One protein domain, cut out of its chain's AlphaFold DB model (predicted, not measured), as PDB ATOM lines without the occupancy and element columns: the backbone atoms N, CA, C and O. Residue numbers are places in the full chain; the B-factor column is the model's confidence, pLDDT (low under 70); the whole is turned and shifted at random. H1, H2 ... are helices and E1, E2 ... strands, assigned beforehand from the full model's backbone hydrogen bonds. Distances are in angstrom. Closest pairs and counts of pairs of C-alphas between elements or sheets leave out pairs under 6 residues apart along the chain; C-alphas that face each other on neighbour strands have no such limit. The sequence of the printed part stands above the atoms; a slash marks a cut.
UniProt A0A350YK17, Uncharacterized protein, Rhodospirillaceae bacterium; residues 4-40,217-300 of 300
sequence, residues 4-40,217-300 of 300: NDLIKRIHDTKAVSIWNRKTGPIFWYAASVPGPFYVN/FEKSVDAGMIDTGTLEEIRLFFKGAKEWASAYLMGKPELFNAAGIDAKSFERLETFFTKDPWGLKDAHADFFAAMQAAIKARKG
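Overview. This is residues 4 to 40 and 217 to 300 of the 300 residues of an uncharacterized protein of Rhodospirillaceae bacterium (UniProt A0A350YK17). Helices H2, H3 and H4 follow one another in a row along the long axis, and the small two-strand hairpin E1 and E2, with its long loop of residues 19 to 36, runs beside that row. H1 sits at one end of the elongated outline, and the helical hairpin H6 and H7 makes the other end. The 121 printed residues hold seven named helices and two named strands in the order H1 E1 E2 H2 H3 H4 H5 H6 H7; the sheet, E1 - E2, is antiparallel, and the class is mostly helix. The whole is compact, with a radius of gyration of the C-alphas of 15.3 A, and spans 46 by 28 by 24 A.

Arrangement. H1, residues 4 to 12, and E1, residues 16 to 18, are closest at the C-alphas of Ile 10 and Val 16, 5.8 A apart. E1 forms an antiparallel hairpin with E2, residues 37 to 39, at 170 degrees; N 17 and O 38 are 2.9 A apart and N 38 and O 17 2.8 A, within hydrogen-bond range. In their link, residues 27 to 28 pair antiparallel with residues 34 to 35. H2, residues 217 to 222, is close to H1 but not clearly touching it, at 7.4 A between the C-alphas of Ile 7 and Ser 220. H2 and H3, residues 228 to 239, form a helical hairpin and touch at Phe 217 and Leu 231, their closest C-alphas, 6.2 A apart, at a shallow tilt of 18 degrees, opposite ways; H3 uses residues 228 to 231 alone. H3 touches H4, residues 241 to 251, with residues 233 to 237 alone, the closest C-alphas being those of Phe 237 and Trp 244, 5.3 A apart, at a steep tilt of 51 degrees. H4 and H5, residues 253 to 256, meet only through their link. H6, residues 263 to 275, and H7, residues 285 to 299, form a helical hairpin and touch through residues 270 to 274 of H6 alone; the closest C-alphas, those of Phe 273 and Phe 288, are 6.6 A apart, at a steep tilt of 35.1 degrees, only just past shallow. H5 is close to H7 but not clearly touching it, with the C-alphas of Phe 256 and Ala 294 7.9 A apart. Helix packing is mostly crossed, but only just, with 1 of 3 touching pairs at a shallow tilt. Every O i to N i+4 pair is within hydrogen-bond range in H1, H2, H3, H4, H6 and H7; H5 is too short for such a pair, and its 1 O i to N i+3 pair is not within range.

Along the chain. H1 begins at C-alpha 4, (47.964, 126.573, 12.260), and is 12.2 A long. E1 and E2 measure 6.3 A and 6.9 A, H2 8.7 A, H3 16.7 A, H4 15.0 A, H5 6.2 A and H6 18.2 A. H7, 21.6 A, ends at C-alpha 299, (13.970, 104.993, 31.304).

Size, cuts and confidence. The farthest C-alphas, those of Asn 4 and Gly 300, are 48.1 A apart. Residues 41 to 216 are not printed, and C-alphas 40 and 217 are 16.1 A apart across the cut. Of the links that are printed whole, E1 to E2 is long. The mean pLDDT of the printed part is 85.9; residues 23 to 24, 253 to 260 and 300 are under 70.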
ATOM      1  N   ASN A   4      47.658 127.807  11.528       80.44
ATOM      2  CA  ASN A   4      47.964 126.573  12.260       80.44
ATOM      3  C   ASN A   4      47.766 126.744  13.772       80.44
ATOM      4  O   ASN A   4      47.232 125.847  14.422       80.44
ATOM      5  N   ASP A   5      48.112 127.915  14.317       86.56
ATOM      6  CA  ASP A   5      47.871 128.232  15.729       86.56
ATOM      7  C   ASP A   5      46.368 128.257  16.044       86.56
ATOM      8  O   ASP A   5      45.946 127.745  17.082       86.56
ATOM      9  N   LEU A   6      45.547 128.803  15.137       86.12
ATOM     10  CA  LEU A   6      44.092 128.834  15.296       86.12
ATOM     11  C   LEU A   6      43.483 127.427  15.236       86.12
ATOM     12  O   LEU A   6      42.639 127.101  16.068       86.12
ATOM     13  N   ILE A   7      43.930 126.574  14.309       86.75
ATOM     14  CA  ILE A   7      43.482 125.172  14.239       86.75
ATOM     15  C   ILE A   7      43.842 124.444  15.532       86.75
ATOM     16  O   ILE A   7      42.967 123.851  16.162       86.75
ATOM     17  N   LYS A   8      45.100 124.543  15.980       89.19
ATOM     18  CA  LYS A   8      45.528 123.930  17.241       89.19
ATOM     19  C   LYS A   8      44.677 124.414  18.409       89.19
ATOM     20  O   LYS A   8      44.190 123.601  19.188       89.19
ATOM     21  N   ARG A   9      44.439 125.723  18.493       90.69
ATOM     22  CA  ARG A   9      43.596 126.319  19.527       90.69
ATOM     23  C   ARG A   9      42.183 125.746  19.514       90.69
ATOM     24  O   ARG A   9      41.667 125.407  20.572       90.69
ATOM     25  N   ILE A  10      41.569 125.629  18.337       91.94
ATOM     26  CA  ILE A  10      40.216 125.087  18.171       91.94
ATOM     27  C   ILE A  10      40.112 123.656  18.717       91.94
ATOM     28  O   ILE A  10      39.106 123.320  19.348       91.94
ATOM     29  N   HIS A  11      41.142 122.835  18.503       90.19
ATOM     30  CA  HIS A  11      41.216 121.480  19.052       90.19
ATOM     31  C   HIS A  11      41.475 121.481  20.560       90.19
ATOM     32  O   HIS A  11      40.719 120.855  21.303       90.19
ATOM     33  N   ASP A  12      42.478 122.232  21.027       91.44
ATOM     34  CA  ASP A  12      42.861 122.302  22.446       91.44
ATOM     35  C   ASP A  12      41.689 122.749  23.333       91.44
ATOM     36  O   ASP A  12      41.474 122.207  24.419       91.44
ATOM     37  N   THR A  13      40.901 123.724  22.872       92.50
ATOM     38  CA  THR A  13      39.745 124.225  23.626       92.50
ATOM     39  C   THR A  13      38.452 123.474  23.350       92.50
ATOM     40  O   THR A  13      37.426 123.782  23.960       92.50
ATOM     41  N   LYS A  14      38.474 122.492  22.441       91.81
ATOM     42  CA  LYS A  14      37.287 121.768  21.968       91.81
ATOM     43  C   LYS A  14      36.221 122.683  21.353       91.81
ATOM     44  O   LYS A  14      35.043 122.312  21.307       91.81
ATOM     45  N   ALA A  15      36.627 123.848  20.835       93.06
ATOM     46  CA  ALA A  15      35.754 124.715  20.042       93.06
ATOM     47  C   ALA A  15      35.205 123.979  18.816       93.06
ATOM     48  O   ALA A  15      34.080 124.241  18.391       93.06
ATOM     49  N   VAL A  16      35.950 122.990  18.318       93.19
ATOM     50  CA  VAL A  16      35.400 121.904  17.512       93.19
ATOM     51  C   VAL A  16      35.694 120.585  18.204       93.19
ATOM     52  O   VAL A  16      36.842 120.196  18.381       93.19
ATOM     53  N   SER A  17      34.634 119.895  18.612       91.12
ATOM     54  CA  SER A  17      34.713 118.532  19.123       91.12
ATOM     55  C   SER A  17      34.472 117.570  17.970       91.12
ATOM     56  O   SER A  17      33.459 117.691  17.287       91.12
ATOM     57  N   ILE A  18      35.381 116.626  17.746       90.44
ATOM     58  CA  ILE A  18      35.282 115.651  16.657       90.44
ATOM     59  C   ILE A  18      35.057 114.270  17.257       90.44
ATOM     60  O   ILE A  18      35.652 113.903  18.271       90.44
ATOM     61  N   TRP A  19      34.137 113.529  16.656       86.44
ATOM     62  CA  TRP A  19      33.777 112.194  17.084       86.44
ATOM     63  C   TRP A  19      34.955 111.252  16.833       86.44
ATOM     64  O   TRP A  19      35.560 111.266  15.764       86.44
ATOM     65  N   ASN A  20      35.271 110.423  17.826       78.69
ATOM     66  CA  ASN A  20      36.294 109.397  17.696       78.69
ATOM     67  C   ASN A  20      35.643 108.071  17.306       78.69
ATOM     68  O   ASN A  20      34.906 107.477  18.100       78.69
ATOM     69  N   ARG A  21      35.997 107.571  16.117       72.06
ATOM     70  CA  ARG A  21      35.456 106.328  15.559       72.06
ATOM     71  C   ARG A  21      35.589 105.102  16.458       72.06
ATOM     72  O   ARG A  21      34.772 104.188  16.337       72.06
ATOM     73  N   LYS A  22      36.608 105.072  17.318       70.69
ATOM     74  CA  LYS A  22      36.953 103.927  18.169       70.69
ATOM     75  C   LYS A  22      36.272 103.958  19.535       70.69
ATOM     76  O   LYS A  22      36.102 102.898  20.124       70.69
ATOM     77  N   THR A  23      35.948 105.140  20.063       68.75
ATOM     78  CA  THR A  23      35.627 105.292  21.496       68.75
ATOM     79  C   THR A  23      34.332 106.025  21.798       68.75
ATOM     80  O   THR A  23      33.777 105.834  22.875       68.75
ATOM     81  N   GLY A  24      33.870 106.907  20.915       66.06
ATOM     82  CA  GLY A  24      32.872 107.901  21.294       66.06
ATOM     83  C   GLY A  24      31.513 107.664  20.652       66.06
ATOM     84  O   GLY A  24      31.457 107.234  19.498       66.06
ATOM     85  N   PRO A  25      30.409 108.011  21.331       73.75
ATOM     86  CA  PRO A  25      29.155 108.235  20.632       73.75
ATOM     87  C   PRO A  25      29.273 109.491  19.751       73.75
ATOM     88  O   PRO A  25      30.024 110.422  20.047       73.75
ATOM     89  N   ILE A  26      28.524 109.509  18.653       83.50
ATOM     90  CA  ILE A  26      28.336 110.691  17.797       83.50
ATOM     91  C   ILE A  26      27.649 111.825  18.559       83.50
ATOM     92  O   ILE A  26      26.998 111.611  19.584       83.50
ATOM     93  N   PHE A  27      27.739 113.039  18.023       88.50
ATOM     94  CA  PHE A  27      27.044 114.182  18.599       88.50
ATOM     95  C   PHE A  27      25.591 114.225  18.141       88.50
ATOM     96  O   PHE A  27      25.293 113.961  16.979       88.50
ATOM     97  N   TRP A  28      24.705 114.654  19.036       88.69
ATOM     98  CA  TRP A  28      23.304 114.933  18.730       88.69
ATOM     99  C   TRP A  28      23.059 116.438  18.722       88.69
ATOM    100  O   TRP A  28      23.238 117.112  19.740       88.69
ATOM    101  N   TYR A  29      22.649 116.991  17.581       89.31
ATOM    102  CA  TYR A  29      22.401 118.425  17.427       89.31
ATOM    103  C   TYR A  29      21.052 118.858  18.002       89.31
ATOM    104  O   TYR A  29      20.191 118.042  18.308       89.31
ATOM    105  N   ALA A  30      20.850 120.172  18.138       85.31
ATOM    106  CA  ALA A  30      19.603 120.740  18.659       85.31
ATOM    107  C   ALA A  30      18.362 120.381  17.824       85.31
ATOM    108  O   ALA A  30      17.279 120.277  18.381       85.31
ATOM    109  N   ALA A  31      18.535 120.134  16.524       86.69
ATOM    110  CA  ALA A  31      17.484 119.622  15.643       86.69
ATOM    111  C   ALA A  31      17.223 118.112  15.822       86.69
ATOM    112  O   ALA A  31      16.545 117.507  14.999       86.69
ATOM    113  N   SER A  32      17.787 117.500  16.868       89.69
ATOM    114  CA  SER A  32      17.691 116.070  17.165       89.69
ATOM    115  C   SER A  32      18.165 115.188  16.018       89.69
ATOM    116  O   SER A  32      17.604 114.133  15.781       89.69
ATOM    117  N   VAL A  33      19.205 115.618  15.306       90.62
ATOM    118  CA  VAL A  33      19.857 114.839  14.249       90.62
ATOM    119  C   VAL A  33      21.329 114.611  14.603       90.62
ATOM    120  O   VAL A  33      21.936 115.488  15.232       90.62
ATOM    121  N   PRO A  34      21.906 113.454  14.244       89.38
ATOM    122  CA  PRO A  34      23.286 113.131  14.569       89.38
ATOM    123  C   PRO A  34      24.312 113.814  13.654       89.38
ATOM    124  O   PRO A  34      24.009 114.193  12.521       89.38
ATOM    125  N   GLY A  35      25.559 113.898  14.118       90.69
ATOM    126  CA  GLY A  35      26.696 114.225  13.263       90.69
ATOM    127  C   GLY A  35      28.073 113.964  13.891       90.69
ATOM    128  O   GLY A  35      28.185 113.779  15.108       90.69
ATOM    129  N   PRO A  36      29.139 113.949  13.067       90.88
ATOM    130  CA  PRO A  36      30.476 113.512  13.475       90.88
ATOM    131  C   PRO A  36      31.323 114.607  14.141       90.88
ATOM    132  O   PRO A  36      32.453 114.359  14.546       90.88
ATOM    133  N   PHE A  37      30.818 115.832  14.272       92.00
ATOM    134  CA  PHE A  37      31.514 116.903  14.989       92.00
ATOM    135  C   PHE A  37      30.532 117.911  15.580       92.00
ATOM    136  O   PHE A  37      29.402 118.025  15.116       92.00
ATOM    137  N   TYR A  38      30.952 118.680  16.574       90.38
ATOM    138  CA  TYR A  38      30.165 119.746  17.185       90.38
ATOM    139  C   TYR A  38      30.998 121.025  17.268       90.38
ATOM    140  O   TYR A  38      32.176 120.965  17.605       90.38
ATOM    141  N   VAL A  39      30.389 122.177  16.974       91.62
ATOM    142  CA  VAL A  39      31.061 123.486  16.999       91.62
ATOM    143  C   VAL A  39      30.511 124.316  18.162       91.62
ATOM    144  O   VAL A  39      29.316 124.604  18.198       91.62
ATOM    145  N   ASN A  40      31.385 124.686  19.097       92.00
ATOM    146  CA  ASN A  40      31.132 125.612  20.203       92.00
ATOM    147  C   ASN A  40      32.126 126.770  20.084       92.00
ATOM    148  O   ASN A  40      33.193 126.754  20.703       92.00
ATOM    149  N   PHE A 217      39.426 119.782   8.198       94.81
ATOM    150  CA  PHE A 217      39.641 118.405   8.645       94.81
ATOM    151  C   PHE A 217      40.867 117.762   7.986       94.81
ATOM    152  O   PHE A 217      41.585 117.030   8.659       94.81
ATOM    153  N   GLU A 218      41.163 118.088   6.726       95.06
ATOM    154  CA  GLU A 218      42.417 117.706   6.057       95.06
ATOM    155  C   GLU A 218      43.629 118.232   6.830       95.06
ATOM    156  O   GLU A 218      44.468 117.451   7.272       95.06
ATOM    157  N   LYS A 219      43.648 119.534   7.144       93.94
ATOM    158  CA  LYS A 219      44.707 120.136   7.971       93.94
ATOM    159  C   LYS A 219      44.788 119.530   9.374       93.94
ATOM    160  O   LYS A 219      45.862 119.475   9.963       93.94
ATOM    161  N   SER A 220      43.660 119.079   9.925       92.94
ATOM    162  CA  SER A 220      43.625 118.404  11.227       92.94
ATOM    163  C   SER A 220      44.249 117.004  11.174       92.94
ATOM    164  O   SER A 220      44.858 116.586  12.158       92.94
ATOM    165  N   VAL A 221      44.134 116.289  10.047       93.88
ATOM    166  CA  VAL A 221      44.868 115.034   9.805       93.88
ATOM    167  C   VAL A 221      46.360 115.314   9.659       93.88
ATOM    168  O   VAL A 221      47.158 114.662  10.328       93.88
ATOM    169  N   ASP A 222      46.734 116.315   8.857       93.12
ATOM    170  CA  ASP A 222      48.140 116.689   8.643       93.12
ATOM    171  C   ASP A 222      48.838 117.079   9.957       93.12
ATOM    172  O   ASP A 222      50.011 116.778  10.171       93.12
ATOM    173  N   ALA A 223      48.096 117.710  10.872       90.00
ATOM    174  CA  ALA A 223      48.564 118.069  12.208       90.00
ATOM    175  C   ALA A 223      48.498 116.918  13.237       90.00
ATOM    176  O   ALA A 223      48.818 117.130  14.406       90.00
ATOM    177  N   GLY A 224      48.057 115.717  12.843       90.12
ATOM    178  CA  GLY A 224      47.946 114.542  13.716       90.12
ATOM    179  C   GLY A 224      46.847 114.631  14.782       90.12
ATOM    180  O   GLY A 224      46.880 113.882  15.757       90.12
ATOM    181  N   MET A 225      45.885 115.546  14.630       89.44
ATOM    182  CA  MET A 225      44.809 115.781  15.605       89.44
ATOM    183  C   MET A 225      43.641 114.805  15.441       89.44
ATOM    184  O   MET A 225      42.946 114.501  16.409       89.44
ATOM    185  N   ILE A 226      43.431 114.300  14.223       91.12
ATOM    186  CA  ILE A 226      42.469 113.236  13.909       91.12
ATOM    187  C   ILE A 226      43.100 112.225  12.949       91.12
ATOM    188  O   ILE A 226      44.061 112.538  12.251       91.12
ATOM    189  N   ASP A 227      42.555 111.011  12.891       91.12
ATOM    190  CA  ASP A 227      43.000 109.993  11.940       91.12
ATOM    191  C   ASP A 227      42.303 110.118  10.574       91.12
ATOM    192  O   ASP A 227      41.193 110.645  10.459       91.12
ATOM    193  N   THR A 228      42.927 109.565   9.531       93.38
ATOM    194  CA  THR A 228      42.383 109.546   8.162       93.38
ATOM    195  C   THR A 228      41.000 108.897   8.081       93.38
ATOM    196  O   THR A 228      40.153 109.350   7.319       93.38
ATOM    197  N   GLY A 229      40.727 107.866   8.887       90.69
ATOM    198  CA  GLY A 229      39.418 107.217   8.912       90.69
ATOM    199  C   GLY A 229      38.309 108.150   9.404       90.69
ATOM    200  O   GLY A 229      37.197 108.096   8.887       90.69
ATOM    201  N   THR A 230      38.616 109.030  10.358       90.69
ATOM    202  CA  THR A 230      37.699 110.083  10.820       90.69
ATOM    203  C   THR A 230      37.443 111.127   9.725       90.69
ATOM    204  O   THR A 230      36.297 111.533   9.530       90.69
ATOM    205  N   LEU A 231      38.465 111.526   8.958       94.31
ATOM    206  CA  LEU A 231      38.295 112.441   7.820       94.31
ATOM    207  C   LEU A 231      37.358 111.863   6.748       94.31
ATOM    208  O   LEU A 231      36.471 112.571   6.275       94.31
ATOM    209  N   GLU A 232      37.504 110.586   6.397       92.62
ATOM    210  CA  GLU A 232      36.648 109.952   5.384       92.62
ATOM    211  C   GLU A 232      35.170 109.902   5.803       92.62
ATOM    212  O   GLU A 232      34.285 110.197   4.998       92.62
ATOM    213  N   GLU A 233      34.884 109.636   7.078       89.62
ATOM    214  CA  GLU A 233      33.523 109.707   7.634       89.62
ATOM    215  C   GLU A 233      32.945 111.126   7.543       89.62
ATOM    216  O   GLU A 233      31.794 111.328   7.154       89.62
ATOM    217  N   ILE A 234      33.764 112.136   7.838       93.00
ATOM    218  CA  ILE A 234      33.355 113.535   7.714       93.00
ATOM    219  C   ILE A 234      33.085 113.895   6.247       93.00
ATOM    220  O   ILE A 234      32.084 114.555   5.963       93.00
ATOM    221  N   ARG A 235      33.897 113.423   5.290       94.25
ATOM    222  CA  ARG A 235      33.622 113.611   3.853       94.25
ATOM    223  C   ARG A 235      32.270 113.027   3.458       94.25
ATOM    224  O   ARG A 235      31.533 113.676   2.717       94.25
ATOM    225  N   LEU A 236      31.930 111.835   3.944       92.19
ATOM    226  CA  LEU A 236      30.619 111.228   3.701       92.19
ATOM    227  C   LEU A 236      29.490 112.077   4.297       92.19
ATOM    228  O   LEU A 236      28.514 112.353   3.603       92.19
ATOM    229  N   PHE A 237      29.657 112.572   5.525       92.00
ATOM    230  CA  PHE A 237      28.692 113.474   6.153       92.00
ATOM    231  C   PHE A 237      28.459 114.762   5.343       92.00
ATOM    232  O   PHE A 237      27.313 115.167   5.165       92.00
ATOM    233  N   PHE A 238      29.514 115.393   4.812       90.50
ATOM    234  CA  PHE A 238      29.374 116.588   3.966       90.50
ATOM    235  C   PHE A 238      28.757 116.293   2.590       90.50
ATOM    236  O   PHE A 238      28.104 117.174   2.036       90.50
ATOM    237  N   LYS A 239      28.938 115.083   2.039       91.62
ATOM    238  CA  LYS A 239      28.265 114.656   0.798       91.62
ATOM    239  C   LYS A 239      26.767 114.428   1.004       91.62
ATOM    240  O   LYS A 239      25.983 114.755   0.121       91.62
ATOM    241  N   GLY A 240      26.387 113.864   2.148       91.19
ATOM    242  CA  GLY A 240      25.003 113.533   2.465       91.19
ATOM    243  C   GLY A 240      24.837 113.173   3.936       91.19
ATOM    244  O   GLY A 240      25.122 112.051   4.351       91.19
ATOM    245  N   ALA A 241      24.373 114.131   4.744       89.19
ATOM    246  CA  ALA A 241      24.237 113.943   6.189       89.19
ATOM    247  C   ALA A 241      23.207 112.858   6.546       89.19
ATOM    248  O   ALA A 241      23.416 112.106   7.499       89.19
ATOM    249  N   LYS A 242      22.115 112.760   5.772       90.56
ATOM    250  CA  LYS A 242      21.066 111.748   5.959       90.56
ATOM    251  C   LYS A 242      21.591 110.356   5.620       90.56
ATOM    252  O   LYS A 242      21.395 109.423   6.394       90.56
ATOM    253  N   GLU A 243      22.264 110.224   4.484       90.44
ATOM    254  CA  GLU A 243      22.815 108.966   3.981       90.44
ATOM    255  C   GLU A 243      23.915 108.456   4.913       90.44
ATOM    256  O   GLU A 243      23.891 107.297   5.326       90.44
ATOM    257  N   TRP A 244      24.827 109.347   5.313       89.75
ATOM    258  CA  TRP A 244      25.864 109.046   6.294       89.75
ATOM    259  C   TRP A 244      25.260 108.563   7.608       89.75
ATOM    260  O   TRP A 244      25.655 107.524   8.128       89.75
ATOM    261  N   ALA A 245      24.274 109.285   8.142       85.12
ATOM    262  CA  ALA A 245      23.691 108.923   9.419       85.12
ATOM    263  C   ALA A 245      22.862 107.638   9.350       85.12
ATOM    264  O   ALA A 245      22.901 106.863  10.297       85.12
ATOM    265  N   SER A 246      22.153 107.376   8.248       86.56
ATOM    266  CA  SER A 246      21.501 106.081   8.024       86.56
ATOM    267  C   SER A 246      22.539 104.957   8.087       86.56
ATOM    268  O   SER A 246      22.424 104.073   8.934       86.56
ATOM    269  N   ALA A 247      23.619 105.045   7.303       85.56
ATOM    270  CA  ALA A 247      24.686 104.046   7.320       85.56
ATOM    271  C   ALA A 247      25.316 103.886   8.716       85.56
ATOM    272  O   ALA A 247      25.538 102.767   9.181       85.56
ATOM    273  N   TYR A 248      25.556 105.001   9.407       82.00
ATOM    274  CA  TYR A 248      26.154 105.017  10.733       82.00
ATOM    275  C   TYR A 248      25.270 104.355  11.796       82.00
ATOM    276  O   TYR A 248      25.736 103.493  12.540       82.00
ATOM    277  N   LEU A 249      24.000 104.761  11.877       81.12
ATOM    278  CA  LEU A 249      23.055 104.277  12.884       81.12
ATOM    279  C   LEU A 249      22.763 102.784  12.683       81.12
ATOM    280  O   LEU A 249      22.736 102.042  13.662       81.12
ATOM    281  N   MET A 250      22.593 102.338  11.432       80.19
ATOM    282  CA  MET A 250      22.315 100.930  11.121       80.19
ATOM    283  C   MET A 250      23.550 100.038  11.281       80.19
ATOM    284  O   MET A 250      23.429  98.871  11.643       80.19
ATOM    285  N   GLY A 251      24.743 100.572  11.005       76.69
ATOM    286  CA  GLY A 251      25.991  99.812  11.047       76.69
ATOM    287  C   GLY A 251      26.577  99.615  12.444       76.69
ATOM    288  O   GLY A 251      27.551  98.875  12.571       76.69
ATOM    289  N   LYS A 252      26.040 100.292  13.469       70.62
ATOM    290  CA  LYS A 252      26.611 100.318  14.826       70.62
ATOM    291  C   LYS A 252      25.550 100.315  15.945       70.62
ATOM    292  O   LYS A 252      25.474 101.266  16.734       70.62
ATOM    293  N   PRO A 253      24.701  99.274  16.031       61.84
ATOM    294  CA  PRO A 253      23.633  99.179  17.036       61.84
ATOM    295  C   PRO A 253      24.146  99.176  18.491       61.84
ATOM    296  O   PRO A 253      23.418  99.531  19.417       61.84
ATOM    297  N   GLU A 254      25.410  98.828  18.727       60.81
ATOM    298  CA  GLU A 254      26.056  98.850  20.041       60.81
ATOM    299  C   GLU A 254      26.182 100.258  20.651       60.81
ATOM    300  O   GLU A 254      26.263 100.405  21.872       60.81
ATOM    301  N   LEU A 255      26.135 101.309  19.827       57.41
ATOM    302  CA  LEU A 255      26.313 102.700  20.261       57.41
ATOM    303  C   LEU A 255      25.165 103.250  21.107       57.41
ATOM    304  O   LEU A 255      25.314 104.293  21.742       57.41
ATOM    305  N   PHE A 256      24.029 102.558  21.138       58.09
ATOM    306  CA  PHE A 256      22.866 102.965  21.923       58.09
ATOM    307  C   PHE A 256      22.811 102.309  23.306       58.09
ATOM    308  O   PHE A 256      22.132 102.817  24.201       58.09
ATOM    309  N   ASN A 257      23.596 101.246  23.500       52.25
ATOM    310  CA  ASN A 257      23.861 100.638  24.804       52.25
ATOM    311  C   ASN A 257      25.043 101.306  25.531       52.25
ATOM    312  O   ASN A 257      25.364 100.936  26.659       52.25
ATOM    313  N   ALA A 258      25.702 102.290  24.910       49.38
ATOM    314  CA  ALA A 258      26.910 102.898  25.442       49.38
ATOM    315  C   ALA A 258      26.618 103.772  26.675       49.38
ATOM    316  O   ALA A 258      26.016 104.852  26.599       49.38
ATOM    317  N   ALA A 259      27.112 103.319  27.826       53.25
ATOM    318  CA  ALA A 259      27.468 104.199  28.927       53.25
ATOM    319  C   ALA A 259      28.250 105.410  28.374       53.25
ATOM    320  O   ALA A 259      29.196 105.235  27.608       53.25
ATOM    321  N   GLY A 260      27.842 106.635  28.722       63.81
ATOM    322  CA  GLY A 260      28.559 107.856  28.327       63.81
ATOM    323  C   GLY A 260      27.814 108.830  27.409       63.81
ATOM    324  O   GLY A 260      28.333 109.918  27.175       63.81
ATOM    325  N   ILE A 261      26.600 108.517  26.933       77.44
ATOM    326  CA  ILE A 261      25.715 109.558  26.377       77.44
ATOM    327  C   ILE A 261      25.083 110.365  27.519       77.44
ATOM    328  O   ILE A 261      24.428 109.800  28.402       77.44
ATOM    329  N   ASP A 262      25.300 111.680  27.506       83.00
ATOM    330  CA  ASP A 262      24.719 112.593  28.487       83.00
ATOM    331  C   ASP A 262      23.189 112.692  28.338       83.00
ATOM    332  O   ASP A 262      22.617 112.335  27.303       83.00
ATOM    333  N   ALA A 263      22.515 113.196  29.375       86.62
ATOM    334  CA  ALA A 263      21.054 113.262  29.424       86.62
ATOM    335  C   ALA A 263      20.437 114.045  28.250       86.62
ATOM    336  O   ALA A 263      19.409 113.640  27.709       86.62
ATOM    337  N   LYS A 264      21.080 115.134  27.812       88.75
ATOM    338  CA  LYS A 264      20.576 115.998  26.738       88.75
ATOM    339  C   LYS A 264      20.778 115.363  25.366       88.75
ATOM    340  O   LYS A 264      19.907 115.446  24.502       88.75
ATOM    341  N   SER A 265      21.922 114.722  25.155       87.50
ATOM    342  CA  SER A 265      22.176 113.931  23.953       87.50
ATOM    343  C   SER A 265      21.214 112.741  23.863       87.50
ATOM    344  O   SER A 265      20.718 112.442  22.779       87.50
ATOM    345  N   PHE A 266      20.873 112.115  24.994       87.81
ATOM    346  CA  PHE A 266      19.895 111.027  25.046       87.81
ATOM    347  C   PHE A 266      18.463 111.488  24.723       87.81
ATOM    348  O   PHE A 266      17.774 110.834  23.946       87.81
ATOM    349  N   GLU A 267      18.026 112.642  25.234       90.38
ATOM    350  CA  GLU A 267      16.725 113.245  24.886       90.38
ATOM    351  C   GLU A 267      16.603 113.522  23.373       90.38
ATOM    352  O   GLU A 267      15.574 113.263  22.737       90.38
ATOM    353  N   ARG A 268      17.681 114.027  22.764       92.06
ATOM    354  CA  ARG A 268      17.746 114.285  21.318       92.06
ATOM    355  C   ARG A 268      17.694 112.996  20.506       92.06
ATOM    356  O   ARG A 268      16.986 112.945  19.502       92.06
ATOM    357  N   LEU A 269      18.397 111.961  20.955       89.50
ATOM    358  CA  LEU A 269      18.352 110.624  20.370       89.50
ATOM    359  C   LEU A 269      16.934 110.052  20.400       89.50
ATOM    360  O   LEU A 269      16.428 109.593  19.380       89.50
ATOM    361  N   GLU A 270      16.254 110.124  21.541       90.56
ATOM    362  CA  GLU A 270      14.856 109.699  21.649       90.56
ATOM    363  C   GLU A 270      13.950 110.470  20.686       90.56
ATOM    364  O   GLU A 270      13.124 109.882  19.981       90.56
ATOM    365  N   THR A 271      14.125 111.791  20.629       93.19
ATOM    366  CA  THR A 271      13.356 112.646  19.727       93.19
ATOM    367  C   THR A 271      13.551 112.231  18.270       93.19
ATOM    368  O   THR A 271      12.575 112.213  17.522       93.19
ATOM    369  N   PHE A 272      14.769 111.860  17.867       92.38
ATOM    370  CA  PHE A 272      15.053 111.360  16.522       92.38
ATOM    371  C   PHE A 272      14.231 110.111  16.193       92.38
ATOM    372  O   PHE A 272      13.510 110.099  15.200       92.38
ATOM    373  N   PHE A 273      14.274 109.090  17.053       90.69
ATOM    374  CA  PHE A 273      13.548 107.833  16.828       90.69
ATOM    375  C   PHE A 273      12.029 107.961  16.976       90.69
ATOM    376  O   PHE A 273      11.289 107.105  16.494       90.69
ATOM    377  N   THR A 274      11.553 109.016  17.638       91.19
ATOM    378  CA  THR A 274      10.120 109.297  17.789       91.19
ATOM    379  C   THR A 274       9.569 110.095  16.612       91.19
ATOM    380  O   THR A 274       8.513 109.759  16.085       91.19
ATOM    381  N   LYS A 275      10.265 111.168  16.214       94.00
ATOM    382  CA  LYS A 275       9.797 112.103  15.182       94.00
ATOM    383  C   LYS A 275      10.227 111.722  13.774       94.00
ATOM    384  O   LYS A 275       9.652 112.252  12.834       94.00
ATOM    385  N   ASP A 276      11.246 110.875  13.653       91.62
ATOM    386  CA  ASP A 276      11.856 110.468  12.392       91.62
ATOM    387  C   ASP A 276      12.062 111.651  11.425       91.62
ATOM    388  O   ASP A 276      11.479 111.695  10.339       91.62
ATOM    389  N   PRO A 277      12.879 112.654  11.806       90.00
ATOM    390  CA  PRO A 277      13.007 113.902  11.048       90.00
ATOM    391  C   PRO A 277      13.543 113.706   9.621       90.00
ATOM    392  O   PRO A 277      13.531 114.643   8.826       90.00
ATOM    393  N   TRP A 278      14.033 112.508   9.297       90.56
ATOM    394  CA  TRP A 278      14.564 112.153   7.987       90.56
ATOM    395  C   TRP A 278      13.744 111.096   7.243       90.56
ATOM    396  O   TRP A 278      14.129 110.752   6.123       90.56
ATOM    397  N   GLY A 279      12.633 110.609   7.798       91.94
ATOM    398  CA  GLY A 279      11.801 109.596   7.143       91.94
ATOM    399  C   GLY A 279      12.552 108.283   6.902       91.94
ATOM    400  O   GLY A 279      12.490 107.733   5.805       91.94
ATOM    401  N   LEU A 280      13.366 107.839   7.862       89.81
ATOM    402  CA  LEU A 280      14.141 106.598   7.783       89.81
ATOM    403  C   LEU A 280      13.371 105.381   8.312       89.81
ATOM    404  O   LEU A 280      13.772 104.251   8.033       89.81
ATOM    405  N   LYS A 281      12.286 105.579   9.066       91.00
ATOM    406  CA  LYS A 281      11.550 104.499   9.728       91.00
ATOM    407  C   LYS A 281      10.972 103.497   8.739       91.00
ATOM    408  O   LYS A 281      11.100 102.300   8.966       91.00
ATOM    409  N   ASP A 282      10.390 103.968   7.641       91.38
ATOM    410  CA  ASP A 282       9.728 103.097   6.663       91.38
ATOM    411  C   ASP A 282      10.710 102.112   6.011       91.38
ATOM    412  O   ASP A 282      10.373 100.955   5.777       91.38
ATOM    413  N   ALA A 283      11.953 102.546   5.783       89.69
ATOM    414  CA  ALA A 283      13.010 101.704   5.224       89.69
ATOM    415  C   ALA A 283      13.683 100.787   6.267       89.69
ATOM    416  O   ALA A 283      14.380  99.843   5.895       89.69
ATOM    417  N   HIS A 284      13.502 101.060   7.564       88.81
ATOM    418  CA  HIS A 284      14.243 100.424   8.659       88.81
ATOM    419  C   HIS A 284      13.346 100.108   9.872       88.81
ATOM    420  O   HIS A 284      13.748 100.305  11.022       88.81
ATOM    421  N   ALA A 285      12.123  99.626   9.630       91.06
ATOM    422  CA  ALA A 285      11.081  99.506  10.654       91.06
ATOM    423  C   ALA A 285      11.499  98.654  11.867       91.06
ATOM    424  O   ALA A 285      11.319  99.087  13.007       91.06
ATOM    425  N   ASP A 286      12.115  97.493  11.628       89.62
ATOM    426  CA  ASP A 286      12.558  96.582  12.692       89.62
ATOM    427  C   ASP A 286      13.638  97.215  13.574       89.62
ATOM    428  O   ASP A 286      13.594  97.115  14.801       89.62
ATOM    429  N   PHE A 287      14.580  97.935  12.957       87.69
ATOM    430  CA  PHE A 287      15.610  98.667  13.686       87.69
ATOM    431  C   PHE A 287      14.992  99.776  14.539       87.69
ATOM    432  O   PHE A 287      15.296  99.881  15.724       87.69
ATOM    433  N   PHE A 288      14.078 100.573  13.977       90.12
ATOM    434  CA  PHE A 288      13.383 101.619  14.732       90.12
ATOM    435  C   PHE A 288      12.595 101.045  15.916       90.12
ATOM    436  O   PHE A 288      12.644 101.615  17.007       90.12
ATOM    437  N   ALA A 289      11.913  99.912  15.737       89.88
ATOM    438  CA  ALA A 289      11.181  99.241  16.808       89.88
ATOM    439  C   ALA A 289      12.120  98.746  17.924       89.88
ATOM    440  O   ALA A 289      11.869  99.008  19.104       89.88
ATOM    441  N   ALA A 290      13.232  98.098  17.559       87.31
ATOM    442  CA  ALA A 290      14.251  97.659  18.510       87.31
ATOM    443  C   ALA A 290      14.848  98.844  19.289       87.31
ATOM    444  O   ALA A 290      14.994  98.792  20.512       87.31
ATOM    445  N   MET A 291      15.114  99.950  18.592       86.50
ATOM    446  CA  MET A 291      15.653 101.170  19.180       86.50
ATOM    447  C   MET A 291      14.693 101.830  20.167       86.50
ATOM    448  O   MET A 291      15.093 102.193  21.274       86.50
ATOM    449  N   GLN A 292      13.412 101.937  19.817       88.56
ATOM    450  CA  GLN A 292      12.388 102.471  20.715       88.56
ATOM    451  C   GLN A 292      12.218 101.603  21.971       88.56
ATOM    452  O   GLN A 292      12.072 102.139  23.072       88.56
ATOM    453  N   ALA A 293      12.298 100.274  21.837       87.56
ATOM    454  CA  ALA A 293      12.265  99.360  22.977       87.56
ATOM    455  C   ALA A 293      13.476  99.552  23.909       87.56
ATOM    456  O   ALA A 293      13.293  99.660  25.125       87.56
ATOM    457  N   ALA A 294      14.688  99.676  23.357       84.12
ATOM    458  CA  ALA A 294      15.911  99.922  24.130       84.12
ATOM    459  C   ALA A 294      15.875 101.272  24.871       84.12
ATOM    460  O   ALA A 294      16.216 101.352  26.052       84.12
ATOM    461  N   ILE A 295      15.393 102.331  24.208       85.81
ATOM    462  CA  ILE A 295      15.220 103.661  24.816       85.81
ATOM    463  C   ILE A 295      14.230 103.597  25.984       85.81
ATOM    464  O   ILE A 295      14.506 104.147  27.052       85.81
ATOM    465  N   LYS A 296      13.099 102.896  25.812       86.19
ATOM    466  CA  LYS A 296      12.095 102.709  26.868       86.19
ATOM    467  C   LYS A 296      12.663 101.934  28.058       86.19
ATOM    468  O   LYS A 296      12.433 102.338  29.193       86.19
ATOM    469  N   ALA A 297      13.420 100.867  27.803       84.06
ATOM    470  CA  ALA A 297      14.037 100.052  28.847       84.06
ATOM    471  C   ALA A 297      15.043 100.839  29.701       84.06
ATOM    472  O   ALA A 297      15.133 100.599  30.894       84.06
ATOM    473  N   ARG A 298      15.763 101.809  29.124       80.69
ATOM    474  CA  ARG A 298      16.699 102.668  29.871       80.69
ATOM    475  C   ARG A 298      16.012 103.698  30.779       80.69
ATOM    476  O   ARG A 298      16.658 104.246  31.669       80.69
ATOM    477  N   LYS A 299      14.745 104.022  30.517       76.12
ATOM    478  CA  LYS A 299      13.970 104.993  31.304       76.12
ATOM    479  C   LYS A 299      13.213 104.372  32.478       76.12
ATOM    480  O   LYS A 299      12.847 105.118  33.384       76.12
ATOM    481  N   GLY A 300      12.906 103.076  32.395       67.19
ATOM    482  CA  GLY A 300      12.230 102.308  33.447       67.19
ATOM    483  C   GLY A 300      13.219 101.763  34.461       67.19
ATOM    484  O   GLY A 300      12.811 101.658  35.634       67.19
TER     485      GLY A 300